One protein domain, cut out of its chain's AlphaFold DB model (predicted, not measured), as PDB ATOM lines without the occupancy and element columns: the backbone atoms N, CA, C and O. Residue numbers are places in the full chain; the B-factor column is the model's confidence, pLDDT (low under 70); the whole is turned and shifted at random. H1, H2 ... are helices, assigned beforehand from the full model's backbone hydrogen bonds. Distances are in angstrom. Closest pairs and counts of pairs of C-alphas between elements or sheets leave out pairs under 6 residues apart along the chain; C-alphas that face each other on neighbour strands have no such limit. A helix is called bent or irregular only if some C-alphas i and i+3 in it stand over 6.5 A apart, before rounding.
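AT A GLANCE: This is residues 13 to 119 of the 212 residues of an uncharacterized protein of Thanatephorus cucumeris (strain AG1-IA) (UniProt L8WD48). Two small helix groups, H1 with H2 and H4 packed on H6, are joined by the arm H3 into an open, elongated model. H5 makes a corner with H6. The 107 printed residues, all helix in class, hold H1 to H6 in chain order and no named strand; the whole is only just extended, close to loose (radius of gyration of the C-alphas 19.9 A), spanning 60 by 33 by 20 A.

HOW THE PARTS SIT: H1, residues 20 to 25, touches H2, residues 30 to 34; their closest C-alphas, Ala 24 and Ala 30, are 4.7 A apart. H3, residues 38 to 54, only just touches H1, with 3 pairs of C-alphas within 8 A and with residues 41 to 45 alone, about perpendicular at 80 degrees; closest are the C-alphas of Tyr 20 and Ile 44, 5.7 A. H4, residues 56 to 71, touches H6, residues 108 to 117, opposite ways at a steep tilt of 40 degrees; closest are the C-alphas of Ser 62 and Tyr 116, 3.9 A. H5, residues 94 to 104, is close to H6 but not clearly touching. Every O i to N i+4 pair is within hydrogen-bond range in H1 and H5, against 8 of 13 in H3, 9 of 12 in H4, 4 of 6 in H6 and 0 of 1 in H2, with 1 of 2 O i to N i+3.

IN THESE COORDINATES: H1 begins at C-alpha 20 (-2.420, -32.140, -46.641); H6 ends at C-alpha 117 (15.919, -50.011, -33.187). H3 measures 23.4 A; H4, 16.0 A, is irregular, with C-alphas 63 and 66 8.9 A apart.

THE WHOLE: The printed part has no cut. The H4 to H5 link, 22 residues, is long. Residues 13 to 15 and 74 to 92 have pLDDT under 70.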
ATOM      1  N   ILE A  13      -0.611 -47.016 -37.256       55.91
ATOM      2  CA  ILE A  13      -0.749 -45.666 -37.787       55.91
ATOM      3  C   ILE A  13       0.685 -45.124 -37.864       55.91
ATOM      4  O   ILE A  13       1.419 -45.271 -36.875       55.91
ATOM      5  N   PRO A  14       1.117 -44.585 -39.018       63.41
ATOM      6  CA  PRO A  14       2.459 -44.032 -39.127       63.41
ATOM      7  C   PRO A  14       2.650 -43.036 -37.984       63.41
ATOM      8  O   PRO A  14       1.715 -42.317 -37.660       63.41
ATOM      9  N   GLN A  15       3.799 -43.024 -37.310       69.62
ATOM     10  CA  GLN A  15       3.982 -42.126 -36.160       69.62
ATOM     11  C   GLN A  15       3.991 -40.644 -36.578       69.62
ATOM     12  O   GLN A  15       3.745 -39.771 -35.746       69.62
ATOM     13  N   LEU A  16       4.243 -40.368 -37.862       79.19
ATOM     14  CA  LEU A  16       4.074 -39.056 -38.469       79.19
ATOM     15  C   LEU A  16       2.773 -38.984 -39.263       79.19
ATOM     16  O   LEU A  16       2.522 -39.799 -40.152       79.19
ATOM     17  N   GLY A  17       1.990 -37.944 -38.987       82.50
ATOM     18  CA  GLY A  17       0.791 -37.654 -39.758       82.50
ATOM     19  C   GLY A  17       1.143 -37.261 -41.191       82.50
ATOM     20  O   GLY A  17       2.135 -36.558 -41.396       82.50
ATOM     21  N   PRO A  18       0.348 -37.668 -42.191       87.94
ATOM     22  CA  PRO A  18       0.541 -37.181 -43.551       87.94
ATOM     23  C   PRO A  18       0.260 -35.669 -43.622       87.94
ATOM     24  O   PRO A  18      -0.608 -35.161 -42.907       87.94
ATOM     25  N   SER A  19       0.966 -34.944 -44.491       89.25
ATOM     26  CA  SER A  19       0.634 -33.552 -44.823       89.25
ATOM     27  C   SER A  19      -0.618 -33.486 -45.698       89.25
ATOM     28  O   SER A  19      -1.017 -34.475 -46.315       89.25
ATOM     29  N   TYR A  20      -1.238 -32.309 -45.799       90.56
ATOM     30  CA  TYR A  20      -2.420 -32.140 -46.641       90.56
ATOM     31  C   TYR A  20      -2.106 -32.464 -48.104       90.56
ATOM     32  O   TYR A  20      -2.876 -33.160 -48.759       90.56
ATOM     33  N   GLU A  21      -0.951 -32.021 -48.591       90.19
ATOM     34  CA  GLU A  21      -0.464 -32.275 -49.945       90.19
ATOM     35  C   GLU A  21      -0.242 -33.768 -50.184       90.19
ATOM     36  O   GLU A  21      -0.612 -34.269 -51.242       90.19
ATOM     37  N   GLN A  22       0.308 -34.490 -49.200       89.62
ATOM     38  CA  GLN A  22       0.503 -35.938 -49.296       89.62
ATOM     39  C   GLN A  22      -0.831 -36.679 -49.423       89.62
ATOM     40  O   GLN A  22      -0.965 -37.527 -50.299       89.62
ATOM     41  N   ILE A  23      -1.834 -36.338 -48.601       90.00
ATOM     42  CA  ILE A  23      -3.161 -36.967 -48.696       90.00
ATOM     43  C   ILE A  23      -3.863 -36.559 -50.004       90.00
ATOM     44  O   ILE A  23      -4.500 -37.386 -50.646       90.00
ATOM     45  N   ALA A  24      -3.751 -35.296 -50.421       92.00
ATOM     46  CA  ALA A  24      -4.388 -34.795 -51.639       92.00
ATOM     47  C   ALA A  24      -3.791 -35.402 -52.920       92.00
ATOM     48  O   ALA A  24      -4.506 -35.565 -53.908       92.00
ATOM     49  N   ALA A  25      -2.492 -35.715 -52.910       92.44
ATOM     50  CA  ALA A  25      -1.799 -36.357 -54.021       92.44
ATOM     51  C   ALA A  25      -2.057 -37.870 -54.101       92.44
ATOM     52  O   ALA A  25      -1.825 -38.463 -55.153       92.44
ATOM     53  N   ASP A  26      -2.530 -38.492 -53.018       90.88
ATOM     54  CA  ASP A  26      -2.858 -39.913 -52.986       90.88
ATOM     55  C   ASP A  26      -4.237 -40.166 -53.635       90.88
ATOM     56  O   ASP A  26      -5.265 -39.720 -53.105       90.88
ATOM     57  N   PRO A  27      -4.310 -40.913 -54.756       92.44
ATOM     58  CA  PRO A  27      -5.576 -41.226 -55.417       92.44
ATOM     59  C   PRO A  27      -6.583 -41.945 -54.513       92.44
ATOM     60  O   PRO A  27      -7.785 -41.873 -54.767       92.44
ATOM     61  N   GLN A  28      -6.121 -42.631 -53.461       89.62
ATOM     62  CA  GLN A  28      -6.988 -43.295 -52.490       89.62
ATOM     63  C   GLN A  28      -7.821 -42.302 -51.670       89.62
ATOM     64  O   GLN A  28      -8.908 -42.663 -51.221       89.62
ATOM     65  N   PHE A  29      -7.322 -41.076 -51.475       91.25
ATOM     66  CA  PHE A  29      -7.896 -40.091 -50.557       91.25
ATOM     67  C   PHE A  29      -8.268 -38.760 -51.214       91.25
ATOM     68  O   PHE A  29      -8.910 -37.931 -50.568       91.25
ATOM     69  N   ALA A  30      -7.900 -38.541 -52.478       89.62
ATOM     70  CA  ALA A  30      -8.083 -37.269 -53.179       89.62
ATOM     71  C   ALA A  30      -9.522 -36.711 -53.104       89.62
ATOM     72  O   ALA A  30      -9.712 -35.499 -52.983       89.62
ATOM     73  N   GLU A  31     -10.540 -37.577 -53.132       89.44
ATOM     74  CA  GLU A  31     -11.941 -37.163 -52.967       89.44
ATOM     75  C   GLU A  31     -12.314 -36.886 -51.504       89.44
ATOM     76  O   GLU A  31     -13.001 -35.902 -51.218       89.44
ATOM     77  N   ASP A  32     -11.821 -37.690 -50.560       87.69
ATOM     78  CA  ASP A  32     -12.093 -37.520 -49.127       87.69
ATOM     79  C   ASP A  32     -11.533 -36.193 -48.593       87.69
ATOM     80  O   ASP A  32     -12.177 -35.510 -47.791       87.69
ATOM     81  N   VAL A  33     -10.363 -35.776 -49.091       88.44
ATOM     82  CA  VAL A  33      -9.701 -34.511 -48.722       88.44
ATOM     83  C   VAL A  33     -10.577 -33.291 -49.012       88.44
ATOM     84  O   VAL A  33     -10.543 -32.307 -48.265       88.44
ATOM     85  N   LYS A  34     -11.407 -33.340 -50.063       87.44
ATOM     86  CA  LYS A  34     -12.295 -32.226 -50.437       87.44
ATOM     87  C   LYS A  34     -13.349 -31.948 -49.366       87.44
ATOM     88  O   LYS A  34     -13.747 -30.797 -49.198       87.44
ATOM     89  N   ASN A  35     -13.731 -32.976 -48.608       87.88
ATOM     90  CA  ASN A  35     -14.751 -32.906 -47.561       87.88
ATOM     91  C   ASN A  35     -14.195 -32.476 -46.194       87.88
ATOM     92  O   ASN A  35     -14.949 -32.375 -45.227       87.88
ATOM     93  N   LEU A  36     -12.888 -32.217 -46.088       85.81
ATOM     94  CA  LEU A  36     -12.286 -31.727 -44.853       85.81
ATOM     95  C   LEU A  36     -12.750 -30.304 -44.528       85.81
ATOM     96  O   LEU A  36     -12.701 -29.397 -45.365       85.81
ATOM     97  N   THR A  37     -13.103 -30.086 -43.265       88.56
ATOM     98  CA  THR A  37     -13.373 -28.745 -42.736       88.56
ATOM     99  C   THR A  37     -12.100 -27.895 -42.694       88.56
ATOM    100  O   THR A  37     -10.977 -28.411 -42.710       88.56
ATOM    101  N   ALA A  38     -12.256 -26.572 -42.592       88.56
ATOM    102  CA  ALA A  38     -11.124 -25.655 -42.452       88.56
ATOM    103  C   ALA A  38     -10.239 -25.993 -41.239       88.56
ATOM    104  O   ALA A  38      -9.013 -25.934 -41.332       88.56
ATOM    105  N   GLU A  39     -10.848 -26.408 -40.126       87.06
ATOM    106  CA  GLU A  39     -10.111 -26.768 -38.914       87.06
ATOM    107  C   GLU A  39      -9.307 -28.059 -39.092       87.06
ATOM    108  O   GLU A  39      -8.147 -28.135 -38.696       87.06
ATOM    109  N   GLN A  40      -9.871 -29.061 -39.765       87.88
ATOM    110  CA  GLN A  40      -9.129 -30.284 -40.061       87.88
ATOM    111  C   GLN A  40      -7.962 -30.014 -41.003       87.88
ATOM    112  O   GLN A  40      -6.862 -30.486 -40.741       87.88
ATOM    113  N   LYS A  41      -8.161 -29.203 -42.050       90.06
ATOM    114  CA  LYS A  41      -7.069 -28.783 -42.945       90.06
ATOM    115  C   LYS A  41      -5.953 -28.094 -42.163       90.06
ATOM    116  O   LYS A  41      -4.791 -28.451 -42.311       90.06
ATOM    117  N   LYS A  42      -6.308 -27.174 -41.260       89.31
ATOM    118  CA  LYS A  42      -5.355 -26.503 -40.369       89.31
ATOM    119  C   LYS A  42      -4.567 -27.496 -39.510       89.31
ATOM    120  O   LYS A  42      -3.360 -27.333 -39.368       89.31
ATOM    121  N   ARG A  43      -5.219 -28.514 -38.940       89.31
ATOM    122  CA  ARG A  43      -4.551 -29.531 -38.111       89.31
ATOM    123  C   ARG A  43      -3.654 -30.461 -38.925       89.31
ATOM    124  O   ARG A  43      -2.535 -30.705 -38.502       89.31
ATOM    125  N   ILE A  44      -4.093 -30.913 -40.100       90.62
ATOM    126  CA  ILE A  44      -3.262 -31.738 -40.995       90.62
ATOM    127  C   ILE A  44      -2.022 -30.958 -41.449       90.62
ATOM    128  O   ILE A  44      -0.929 -31.512 -41.472       90.62
ATOM    129  N   ASN A  45      -2.158 -29.664 -41.757       89.25
ATOM    130  CA  ASN A  45      -1.017 -28.837 -42.163       89.25
ATOM    131  C   ASN A  45       0.072 -28.771 -41.083       89.25
ATOM    132  O   ASN A  45       1.253 -28.749 -41.414       89.25
ATOM    133  N   LYS A  46      -0.308 -28.824 -39.798       87.75
ATOM    134  CA  LYS A  46       0.652 -28.867 -38.684       87.75
ATOM    135  C   LYS A  46       1.448 -30.168 -38.600       87.75
ATOM    136  O   LYS A  46       2.499 -30.177 -37.968       87.75
ATOM    137  N   ASN A  47       1.006 -31.253 -39.242       89.75
ATOM    138  CA  ASN A  47       1.770 -32.503 -39.250       89.75
ATOM    139  C   ASN A  47       3.169 -32.295 -39.859       89.75
ATOM    140  O   ASN A  47       4.145 -32.869 -39.377       89.75
ATOM    141  N   ALA A  48       3.281 -31.429 -40.873       85.69
ATOM    142  CA  ALA A  48       4.554 -31.101 -41.512       85.69
ATOM    143  C   ALA A  48       5.519 -30.358 -40.565       85.69
ATOM    144  O   ALA A  48       6.734 -30.566 -40.640       85.69
ATOM    145  N   ASP A  49       5.003 -29.556 -39.629       86.19
ATOM    146  CA  ASP A  49       5.822 -28.784 -38.686       86.19
ATOM    147  C   ASP A  49       6.673 -29.706 -37.806       86.19
ATOM    148  O   ASP A  49       7.858 -29.447 -37.578       86.19
ATOM    149  N   TYR A  50       6.110 -30.831 -37.360       82.75
ATOM    150  CA  TYR A  50       6.851 -31.788 -36.544       82.75
ATOM    151  C   TYR A  50       8.001 -32.439 -37.321       82.75
ATOM    152  O   TYR A  50       9.102 -32.589 -36.796       82.75
ATOM    153  N   THR A  51       7.774 -32.772 -38.593       78.12
ATOM    154  CA  THR A  51       8.800 -33.395 -39.446       78.12
ATOM    155  C   THR A  51       9.982 -32.474 -39.738       78.12
ATOM    156  O   THR A  51      11.089 -32.957 -39.965       78.12
ATOM    157  N   THR A  52       9.757 -31.159 -39.714       83.12
ATOM    158  CA  THR A  52      10.771 -30.150 -40.047       83.12
ATOM    159  C   THR A  52      11.450 -29.554 -38.819       83.12
ATOM    160  O   THR A  52      12.631 -29.224 -38.885       83.12
ATOM    161  N   SER A  53      10.732 -29.417 -37.701       85.44
ATOM    162  CA  SER A  53      11.221 -28.699 -36.515       85.44
ATOM    163  C   SER A  53      11.061 -29.454 -35.191       85.44
ATOM    164  O   SER A  53      11.692 -29.085 -34.203       85.44
ATOM    165  N   GLY A  54      10.259 -30.523 -35.151       84.94
ATOM    166  CA  GLY A  54       9.910 -31.248 -33.923       84.94
ATOM    167  C   GLY A  54      10.613 -32.595 -33.726       84.94
ATOM    168  O   GLY A  54      10.525 -33.172 -32.642       84.94
ATOM    169  N   ASN A  55      11.327 -33.109 -34.733       86.00
ATOM    170  CA  ASN A  55      11.910 -34.457 -34.716       86.00
ATOM    171  C   ASN A  55      13.397 -34.519 -34.312       86.00
ATOM    172  O   ASN A  55      13.986 -35.598 -34.345       86.00
ATOM    173  N   GLY A  56      14.013 -33.402 -33.906       86.81
ATOM    174  CA  GLY A  56      15.443 -33.364 -33.563       86.81
ATOM    175  C   GLY A  56      15.829 -34.349 -32.453       86.81
ATOM    176  O   GLY A  56      16.816 -35.069 -32.585       86.81
ATOM    177  N   TYR A  57      15.003 -34.460 -31.403       85.69
ATOM    178  CA  TYR A  57      15.234 -35.424 -30.318       85.69
ATOM    179  C   TYR A  57      15.227 -36.874 -30.828       85.69
ATOM    180  O   TYR A  57      16.040 -37.682 -30.399       85.69
ATOM    181  N   PHE A  58      14.350 -37.202 -31.783       87.12
ATOM    182  CA  PHE A  58      14.272 -38.537 -32.366       87.12
ATOM    183  C   PHE A  58      15.514 -38.874 -33.180       87.12
ATOM    184  O   PHE A  58      16.018 -39.989 -33.069       87.12
ATOM    185  N   VAL A  59      16.026 -37.927 -33.972       87.38
ATOM    186  CA  VAL A  59      17.264 -38.124 -34.742       87.38
ATOM    187  C   VAL A  59      18.435 -38.402 -33.797       87.38
ATOM    188  O   VAL A  59      19.194 -39.351 -34.006       87.38
ATOM    189  N   GLU A  60      18.542 -37.627 -32.721       87.38
ATOM    190  CA  GLU A  60      19.608 -37.768 -31.724       87.38
ATOM    191  C   GLU A  60      19.456 -39.105 -30.967       87.38
ATOM    192  O   GLU A  60      20.407 -39.881 -30.879       87.38
ATOM    193  N   HIS A  61      18.243 -39.472 -30.532       86.50
ATOM    194  CA  HIS A  61      17.972 -40.763 -29.880       86.50
ATOM    195  C   HIS A  61      18.206 -41.963 -30.816       86.50
ATOM    196  O   HIS A  61      18.661 -43.013 -30.372       86.50
ATOM    197  N   SER A  62      17.937 -41.825 -32.115       86.50
ATOM    198  CA  SER A  62      18.117 -42.913 -33.088       86.50
ATOM    199  C   SER A  62      19.581 -43.157 -33.457       86.50
ATOM    200  O   SER A  62      19.908 -44.212 -33.990       86.50
ATOM    201  N   THR A  63      20.469 -42.193 -33.204       86.38
ATOM    202  CA  THR A  63      21.868 -42.256 -33.657       86.38
ATOM    203  C   THR A  63      22.878 -42.270 -32.516       86.38
ATOM    204  O   THR A  63      23.975 -42.808 -32.679       86.38
ATOM    205  N   ARG A  64      22.542 -41.665 -31.372       87.25
ATOM    206  CA  ARG A  64      23.495 -41.297 -30.317       87.25
ATOM    207  C   ARG A  64      22.903 -41.385 -28.903       87.25
ATOM    208  O   ARG A  64      23.343 -40.665 -28.010       87.25
ATOM    209  N   VAL A  65      21.948 -42.288 -28.659       83.62
ATOM    210  CA  VAL A  65      21.267 -42.413 -27.351       83.62
ATOM    211  C   VAL A  65      22.228 -42.506 -26.153       83.62
ATOM    212  O   VAL A  65      22.036 -41.782 -25.176       83.62
ATOM    213  N   SER A  66      23.307 -43.293 -26.243       80.56
ATOM    214  CA  SER A  66      24.290 -43.417 -25.154       80.56
ATOM    215  C   SER A  66      25.089 -42.128 -24.919       80.56
ATOM    216  O   SER A  66      25.435 -41.811 -23.784       80.56
ATOM    217  N   LEU A  67      25.362 -41.342 -25.971       79.62
ATOM    218  CA  LEU A  67      26.039 -40.047 -25.829       79.62
ATOM    219  C   LEU A  67      25.153 -39.057 -25.063       79.62
ATOM    220  O   LEU A  67      25.633 -38.378 -24.159       79.62
ATOM    221  N   ILE A  68      23.862 -39.004 -25.393       78.44
ATOM    222  CA  ILE A  68      22.898 -38.119 -24.728       78.44
ATOM    223  C   ILE A  68      22.695 -38.540 -23.276       78.44
ATOM    224  O   ILE A  68      22.694 -37.688 -22.397       78.44
ATOM    225  N   HIS A  69      22.564 -39.842 -23.011       76.44
ATOM    226  CA  HIS A  69      22.446 -40.369 -21.652       76.44
ATOM    227  C   HIS A  69      23.589 -39.880 -20.749       76.44
ATOM    228  O   HIS A  69      23.335 -39.342 -19.671       76.44
ATOM    229  N   ASN A  70      24.830 -39.966 -21.244       78.00
ATOM    230  CA  ASN A  70      26.008 -39.464 -20.539       78.00
ATOM    231  C   ASN A  70      25.963 -37.938 -20.340       78.00
ATOM    232  O   ASN A  70      26.296 -37.452 -19.261       78.00
ATOM    233  N   LEU A  71      25.532 -37.174 -21.352       78.69
ATOM    234  CA  LEU A  71      25.403 -35.711 -21.259       78.69
ATOM    235  C   LEU A  71      24.325 -35.262 -20.265       78.69
ATOM    236  O   LEU A  71      24.486 -34.230 -19.619       78.69
ATOM    237  N   LEU A  72      23.240 -36.026 -20.125       76.62
ATOM    238  CA  LEU A  72      22.167 -35.746 -19.169       76.62
ATOM    239  C   LEU A  72      22.550 -36.096 -17.723       76.62
ATOM    240  O   LEU A  72      21.757 -35.848 -16.815       76.62
ATOM    241  N   GLY A  73      23.738 -36.674 -17.496       74.38
ATOM    242  CA  GLY A  73      24.162 -37.139 -16.175       74.38
ATOM    243  C   GLY A  73      23.203 -38.179 -15.598       74.38
ATOM    244  O   GLY A  73      23.063 -38.283 -14.377       74.38
ATOM    245  N   CYS A  74      22.483 -38.893 -16.470       69.44
ATOM    246  CA  CYS A  74      21.577 -39.937 -16.043       69.44
ATOM    247  C   CYS A  74      22.406 -41.089 -15.458       69.44
ATOM    248  O   CYS A  74      23.380 -41.507 -16.083       69.44
ATOM    249  N   PRO A  75      22.028 -41.616 -14.287       69.06
ATOM    250  CA  PRO A  75      22.657 -42.807 -13.743       69.06
ATOM    251  C   PRO A  75      22.455 -43.975 -14.707       69.06
ATOM    252  O   PRO A  75      21.368 -44.133 -15.272       69.06
ATOM    253  N   SER A  76      23.481 -44.806 -14.872       67.25
ATOM    254  CA  SER A  76      23.339 -46.056 -15.619       67.25
ATOM    255  C   SER A  76      22.886 -47.171 -14.678       67.25
ATOM    256  O   SER A  76      23.052 -47.092 -13.462       67.25
ATOM    257  N   THR A  77      22.382 -48.275 -15.224       64.50
ATOM    258  CA  THR A  77      22.066 -49.470 -14.420       64.50
ATOM    259  C   THR A  77      23.279 -50.036 -13.668       64.50
ATOM    260  O   THR A  77      23.103 -50.717 -12.662       64.50
ATOM    261  N   ASN A  78      24.498 -49.724 -14.125       65.81
ATOM    262  CA  ASN A  78      25.755 -50.136 -13.502       65.81
ATOM    263  C   ASN A  78      26.338 -49.082 -12.539       65.81
ATOM    264  O   ASN A  78      27.323 -49.374 -11.866       65.81
ATOM    265  N   ASP A  79      25.751 -47.882 -12.472       64.94
ATOM    266  CA  ASP A  79      26.165 -46.785 -11.589       64.94
ATOM    267  C   ASP A  79      24.912 -46.054 -11.063       64.94
ATOM    268  O   ASP A  79      24.444 -45.098 -11.692       64.94
ATOM    269  N   PRO A  80      24.284 -46.564  -9.985       62.81
ATOM    270  CA  PRO A  80      22.997 -46.078  -9.508       62.81
ATOM    271  C   PRO A  80      23.097 -44.646  -8.961       62.81
ATOM    272  O   PRO A  80      24.146 -44.245  -8.453       62.81
ATOM    273  N   PRO A  81      21.996 -43.871  -9.003       63.19
ATOM    274  CA  PRO A  81      22.007 -42.486  -8.553       63.19
ATOM    275  C   PRO A  81      22.479 -42.398  -7.105       63.19
ATOM    276  O   PRO A  81      21.876 -42.991  -6.206       63.19
ATOM    277  N   GLN A  82      23.530 -41.617  -6.859       58.66
ATOM    278  CA  GLN A  82      23.856 -41.227  -5.494       58.66
ATOM    279  C   GLN A  82      22.760 -40.283  -4.980       58.66
ATOM    280  O   GLN A  82      22.296 -39.429  -5.742       58.66
ATOM    281  N   PRO A  83      22.311 -40.415  -3.718       50.88
ATOM    282  CA  PRO A  83      21.243 -39.590  -3.167       50.88
ATOM    283  C   PRO A  83      21.719 -38.138  -3.001       50.88
ATOM    284  O   PRO A  83      22.130 -37.713  -1.927       50.88
ATOM    285  N   ALA A  84      21.666 -37.365  -4.082       49.03
ATOM    286  CA  ALA A  84      21.906 -35.933  -4.097       49.03
ATOM    287  C   ALA A  84      20.562 -35.215  -4.256       49.03
ATOM    288  O   ALA A  84      19.930 -35.283  -5.300       49.03
ATOM    289  N   THR A  85      20.109 -34.574  -3.178       49.19
ATOM    290  CA  THR A  85      19.196 -33.414  -3.105       49.19
ATOM    291  C   THR A  85      18.148 -33.227  -4.229       49.19
ATOM    292  O   THR A  85      17.976 -32.126  -4.739       49.19
ATOM    293  N   ILE A  86      17.366 -34.256  -4.575       50.53
ATOM    294  CA  ILE A  86      16.171 -34.148  -5.455       50.53
ATOM    295  C   ILE A  86      14.904 -33.773  -4.639       50.53
ATOM    296  O   ILE A  86      13.781 -33.740  -5.130       50.53
ATOM    297  N   GLY A  87      15.071 -33.428  -3.359       47.81
ATOM    298  CA  GLY A  87      13.972 -33.235  -2.410       47.81
ATOM    299  C   GLY A  87      13.068 -32.010  -2.623       47.81
ATOM    300  O   GLY A  87      12.055 -31.928  -1.940       47.81
ATOM    301  N   LEU A  88      13.376 -31.072  -3.533       45.00
ATOM    302  CA  LEU A  88      12.565 -29.851  -3.723       45.00
ATOM    303  C   LEU A  88      11.819 -29.737  -5.067       45.00
ATOM    304  O   LEU A  88      10.866 -28.970  -5.141       45.00
ATOM    305  N   ALA A  89      12.185 -30.494  -6.108       47.84
ATOM    306  CA  ALA A  89      11.490 -30.454  -7.408       47.84
ATOM    307  C   ALA A  89      10.309 -31.446  -7.511       47.84
ATOM    308  O   ALA A  89       9.565 -31.435  -8.491       47.84
ATOM    309  N   LEU A  90      10.158 -32.319  -6.509       51.16
ATOM    310  CA  LEU A  90       9.226 -33.452  -6.499       51.16
ATOM    311  C   LEU A  90       7.836 -33.141  -5.927       51.16
ATOM    312  O   LEU A  90       6.910 -33.931  -6.125       51.16
ATOM    313  N   TYR A  91       7.680 -32.020  -5.223       51.12
ATOM    314  CA  TYR A  91       6.406 -31.648  -4.614       51.12
ATOM    315  C   TYR A  91       5.531 -30.923  -5.651       51.12
ATOM    316  O   TYR A  91       5.883 -29.851  -6.135       51.12
ATOM    317  N   ASP A  92       4.413 -31.554  -6.017       62.03
ATOM    318  CA  ASP A  92       3.307 -31.016  -6.828       62.03
ATOM    319  C   ASP A  92       3.600 -30.572  -8.274       62.03
ATOM    320  O   ASP A  92       2.828 -29.809  -8.857       62.03
ATOM    321  N   ASN A  93       4.659 -31.082  -8.913       77.75
ATOM    322  CA  ASN A  93       4.874 -30.875 -10.349       77.75
ATOM    323  C   ASN A  93       4.942 -32.209 -11.120       77.75
ATOM    324  O   ASN A  93       5.908 -32.958 -10.939       77.75
ATOM    325  N   PRO A  94       3.982 -32.506 -12.025       79.62
ATOM    326  CA  PRO A  94       3.988 -33.748 -12.801       79.62
ATOM    327  C   PRO A  94       5.249 -33.896 -13.665       79.62
ATOM    328  O   PRO A  94       5.734 -35.008 -13.850       79.62
ATOM    329  N   ILE A  95       5.843 -32.793 -14.135       82.75
ATOM    330  CA  ILE A  95       7.105 -32.825 -14.885       82.75
ATOM    331  C   ILE A  95       8.262 -33.241 -13.977       82.75
ATOM    332  O   ILE A  95       9.049 -34.110 -14.349       82.75
ATOM    333  N   GLY A  96       8.345 -32.671 -12.772       80.62
ATOM    334  CA  GLY A  96       9.382 -33.017 -11.798       80.62
ATOM    335  C   GLY A  96       9.329 -34.494 -11.410       80.62
ATOM    336  O   GLY A  96      10.363 -35.159 -11.363       80.62
ATOM    337  N   GLN A  97       8.124 -35.034 -11.219       83.62
ATOM    338  CA  GLN A  97       7.915 -36.455 -10.932       83.62
ATOM    339  C   GLN A  97       8.308 -37.351 -12.114       83.62
ATOM    340  O   GLN A  97       9.049 -38.311 -11.918       83.62
ATOM    341  N   LEU A  98       7.882 -37.022 -13.340       84.31
ATOM    342  CA  LEU A  98       8.239 -37.792 -14.538       84.31
ATOM    343  C   LEU A  98       9.755 -37.820 -14.770       84.31
ATOM    344  O   LEU A  98      10.322 -38.893 -14.958       84.31
ATOM    345  N   VAL A  99      10.423 -36.666 -14.702       84.75
ATOM    346  CA  VAL A  99      11.886 -36.575 -14.850       84.75
ATOM    347  C   VAL A  99      12.593 -37.368 -13.752       84.75
ATOM    348  O   VAL A  99      13.550 -38.091 -14.029       84.75
ATOM    349  N   SER A 100      12.093 -37.289 -12.518       84.69
ATOM    350  CA  SER A 100      12.674 -38.024 -11.395       84.69
ATOM    351  C   SER A 100      12.544 -39.532 -11.556       84.69
ATOM    352  O   SER A 100      13.470 -40.235 -11.175       84.69
ATOM    353  N   ILE A 101      11.457 -40.041 -12.151       87.38
ATOM    354  CA  ILE A 101      11.349 -41.469 -12.476       87.38
ATOM    355  C   ILE A 101      12.494 -41.861 -13.411       87.38
ATOM    356  O   ILE A 101      13.299 -42.700 -13.031       87.38
ATOM    357  N   TYR A 102      12.639 -41.194 -14.562       83.88
ATOM    358  CA  TYR A 102      13.711 -41.492 -15.524       83.88
ATOM    359  C   TYR A 102      15.113 -41.432 -14.913       83.88
ATOM    360  O   TYR A 102      15.958 -42.270 -15.235       83.88
ATOM    361  N   TYR A 103      15.354 -40.442 -14.052       84.06
ATOM    362  CA  TYR A 103      16.628 -40.271 -13.366       84.06
ATOM    363  C   TYR A 103      16.873 -41.388 -12.345       84.06
ATOM    364  O   TYR A 103      17.884 -42.080 -12.420       84.06
ATOM    365  N   LEU A 104      15.939 -41.598 -11.413       84.31
ATOM    366  CA  LEU A 104      16.103 -42.543 -10.307       84.31
ATOM    367  C   LEU A 104      16.162 -44.000 -10.777       84.31
ATOM    368  O   LEU A 104      16.796 -44.820 -10.119       84.31
ATOM    369  N   THR A 105      15.524 -44.327 -11.904       84.88
ATOM    370  CA  THR A 105      15.554 -45.679 -12.481       84.88
ATOM    371  C   THR A 105      16.636 -45.866 -13.542       84.88
ATOM    372  O   THR A 105      16.798 -46.982 -14.032       84.88
ATOM    373  N   GLY A 106      17.355 -44.808 -13.936       84.12
ATOM    374  CA  GLY A 106      18.366 -44.872 -14.997       84.12
ATOM    375  C   GLY A 106      17.812 -45.310 -16.359       84.12
ATOM    376  O   GLY A 106      18.517 -45.921 -17.159       84.12
ATOM    377  N   THR A 107      16.529 -45.052 -16.644       87.19
ATOM    378  CA  THR A 107      15.832 -45.661 -17.796       87.19
ATOM    379  C   THR A 107      15.894 -44.846 -19.081       87.19
ATOM    380  O   THR A 107      15.401 -45.320 -20.105       87.19
ATOM    381  N   PHE A 108      16.484 -43.645 -19.069       86.69
ATOM    382  CA  PHE A 108      16.532 -42.778 -20.254       86.69
ATOM    383  C   PHE A 108      17.146 -43.488 -21.471       86.69
ATOM    384  O   PHE A 108      16.534 -43.521 -22.538       86.69
ATOM    385  N   GLU A 109      18.306 -44.132 -21.296       84.56
ATOM    386  CA  GLU A 109      18.982 -44.851 -22.382       84.56
ATOM    387  C   GLU A 109      18.139 -46.027 -22.886       84.56
ATOM    388  O   GLU A 109      17.880 -46.162 -24.083       84.56
ATOM    389  N   THR A 110      17.631 -46.848 -21.962       88.12
ATOM    390  CA  THR A 110      16.834 -48.027 -22.318       88.12
ATOM    391  C   THR A 110      15.523 -47.673 -23.018       88.12
ATOM    392  O   THR A 110      15.110 -48.394 -23.922       88.12
ATOM    393  N   ALA A 111      14.888 -46.552 -22.658       88.12
ATOM    394  CA  ALA A 111      13.687 -46.067 -23.332       88.12
ATOM    395  C   ALA A 111      14.014 -45.539 -24.740       88.12
ATOM    396  O   ALA A 111      13.302 -45.844 -25.702       88.12
ATOM    397  N   GLY A 112      15.126 -44.808 -24.873       86.00
ATOM    398  CA  GLY A 112      15.611 -44.274 -26.144       86.00
ATOM    399  C   GLY A 112      16.009 -45.347 -27.163       86.00
ATOM    400  O   GLY A 112      15.864 -45.121 -28.363       86.00
ATOM    401  N   ASN A 113      16.405 -46.545 -26.716       85.88
ATOM    402  CA  ASN A 113      16.746 -47.669 -27.601       85.88
ATOM    403  C   ASN A 113      15.620 -48.066 -28.567       85.88
ATOM    404  O   ASN A 113      15.902 -48.604 -29.637       85.88
ATOM    405  N   THR A 114      14.360 -47.767 -28.244       86.31
ATOM    406  CA  THR A 114      13.234 -47.983 -29.167       86.31
ATOM    407  C   THR A 114      13.421 -47.212 -30.478       86.31
ATOM    408  O   THR A 114      13.114 -47.738 -31.548       86.31
ATOM    409  N   TYR A 115      13.960 -45.991 -30.406       86.25
ATOM    410  CA  TYR A 115      14.252 -45.156 -31.572       86.25
ATOM    411  C   TYR A 115      15.475 -45.666 -32.336       86.25
ATOM    412  O   TYR A 115      15.429 -45.780 -33.557       86.25
ATOM    413  N   TYR A 116      16.521 -46.088 -31.621       84.44
ATOM    414  CA  TYR A 116      17.695 -46.725 -32.228       84.44
ATOM    415  C   TYR A 116      17.334 -47.992 -33.024       84.44
ATOM    416  O   TYR A 116      17.856 -48.221 -34.111       84.44
ATOM    417  N   GLN A 117      16.406 -48.804 -32.508       86.25
ATOM    418  CA  GLN A 117      15.919 -50.011 -33.187       86.25
ATOM    419  C   GLN A 117      14.972 -49.706 -34.355       86.25
ATOM    420  O   GLN A 117      14.817 -50.539 -35.245       86.25
ATOM    421  N   ASN A 118      14.351 -48.524 -34.369       83.12
ATOM    422  CA  ASN A 118      13.385 -48.109 -35.382       83.12
ATOM    423  C   ASN A 118      13.761 -46.740 -35.976       83.12
ATOM    424  O   ASN A 118      12.976 -45.794 -35.872       83.12
ATOM    425  N   PRO A 119      14.916 -46.614 -36.658       78.75
ATOM    426  CA  PRO A 119      15.378 -45.330 -37.191       78.75
ATOM    427  C   PRO A 119      14.463 -44.782 -38.302       78.75
ATOM    428  O   PRO A 119      14.497 -43.596 -38.613       78.75
TER     429      PRO A 119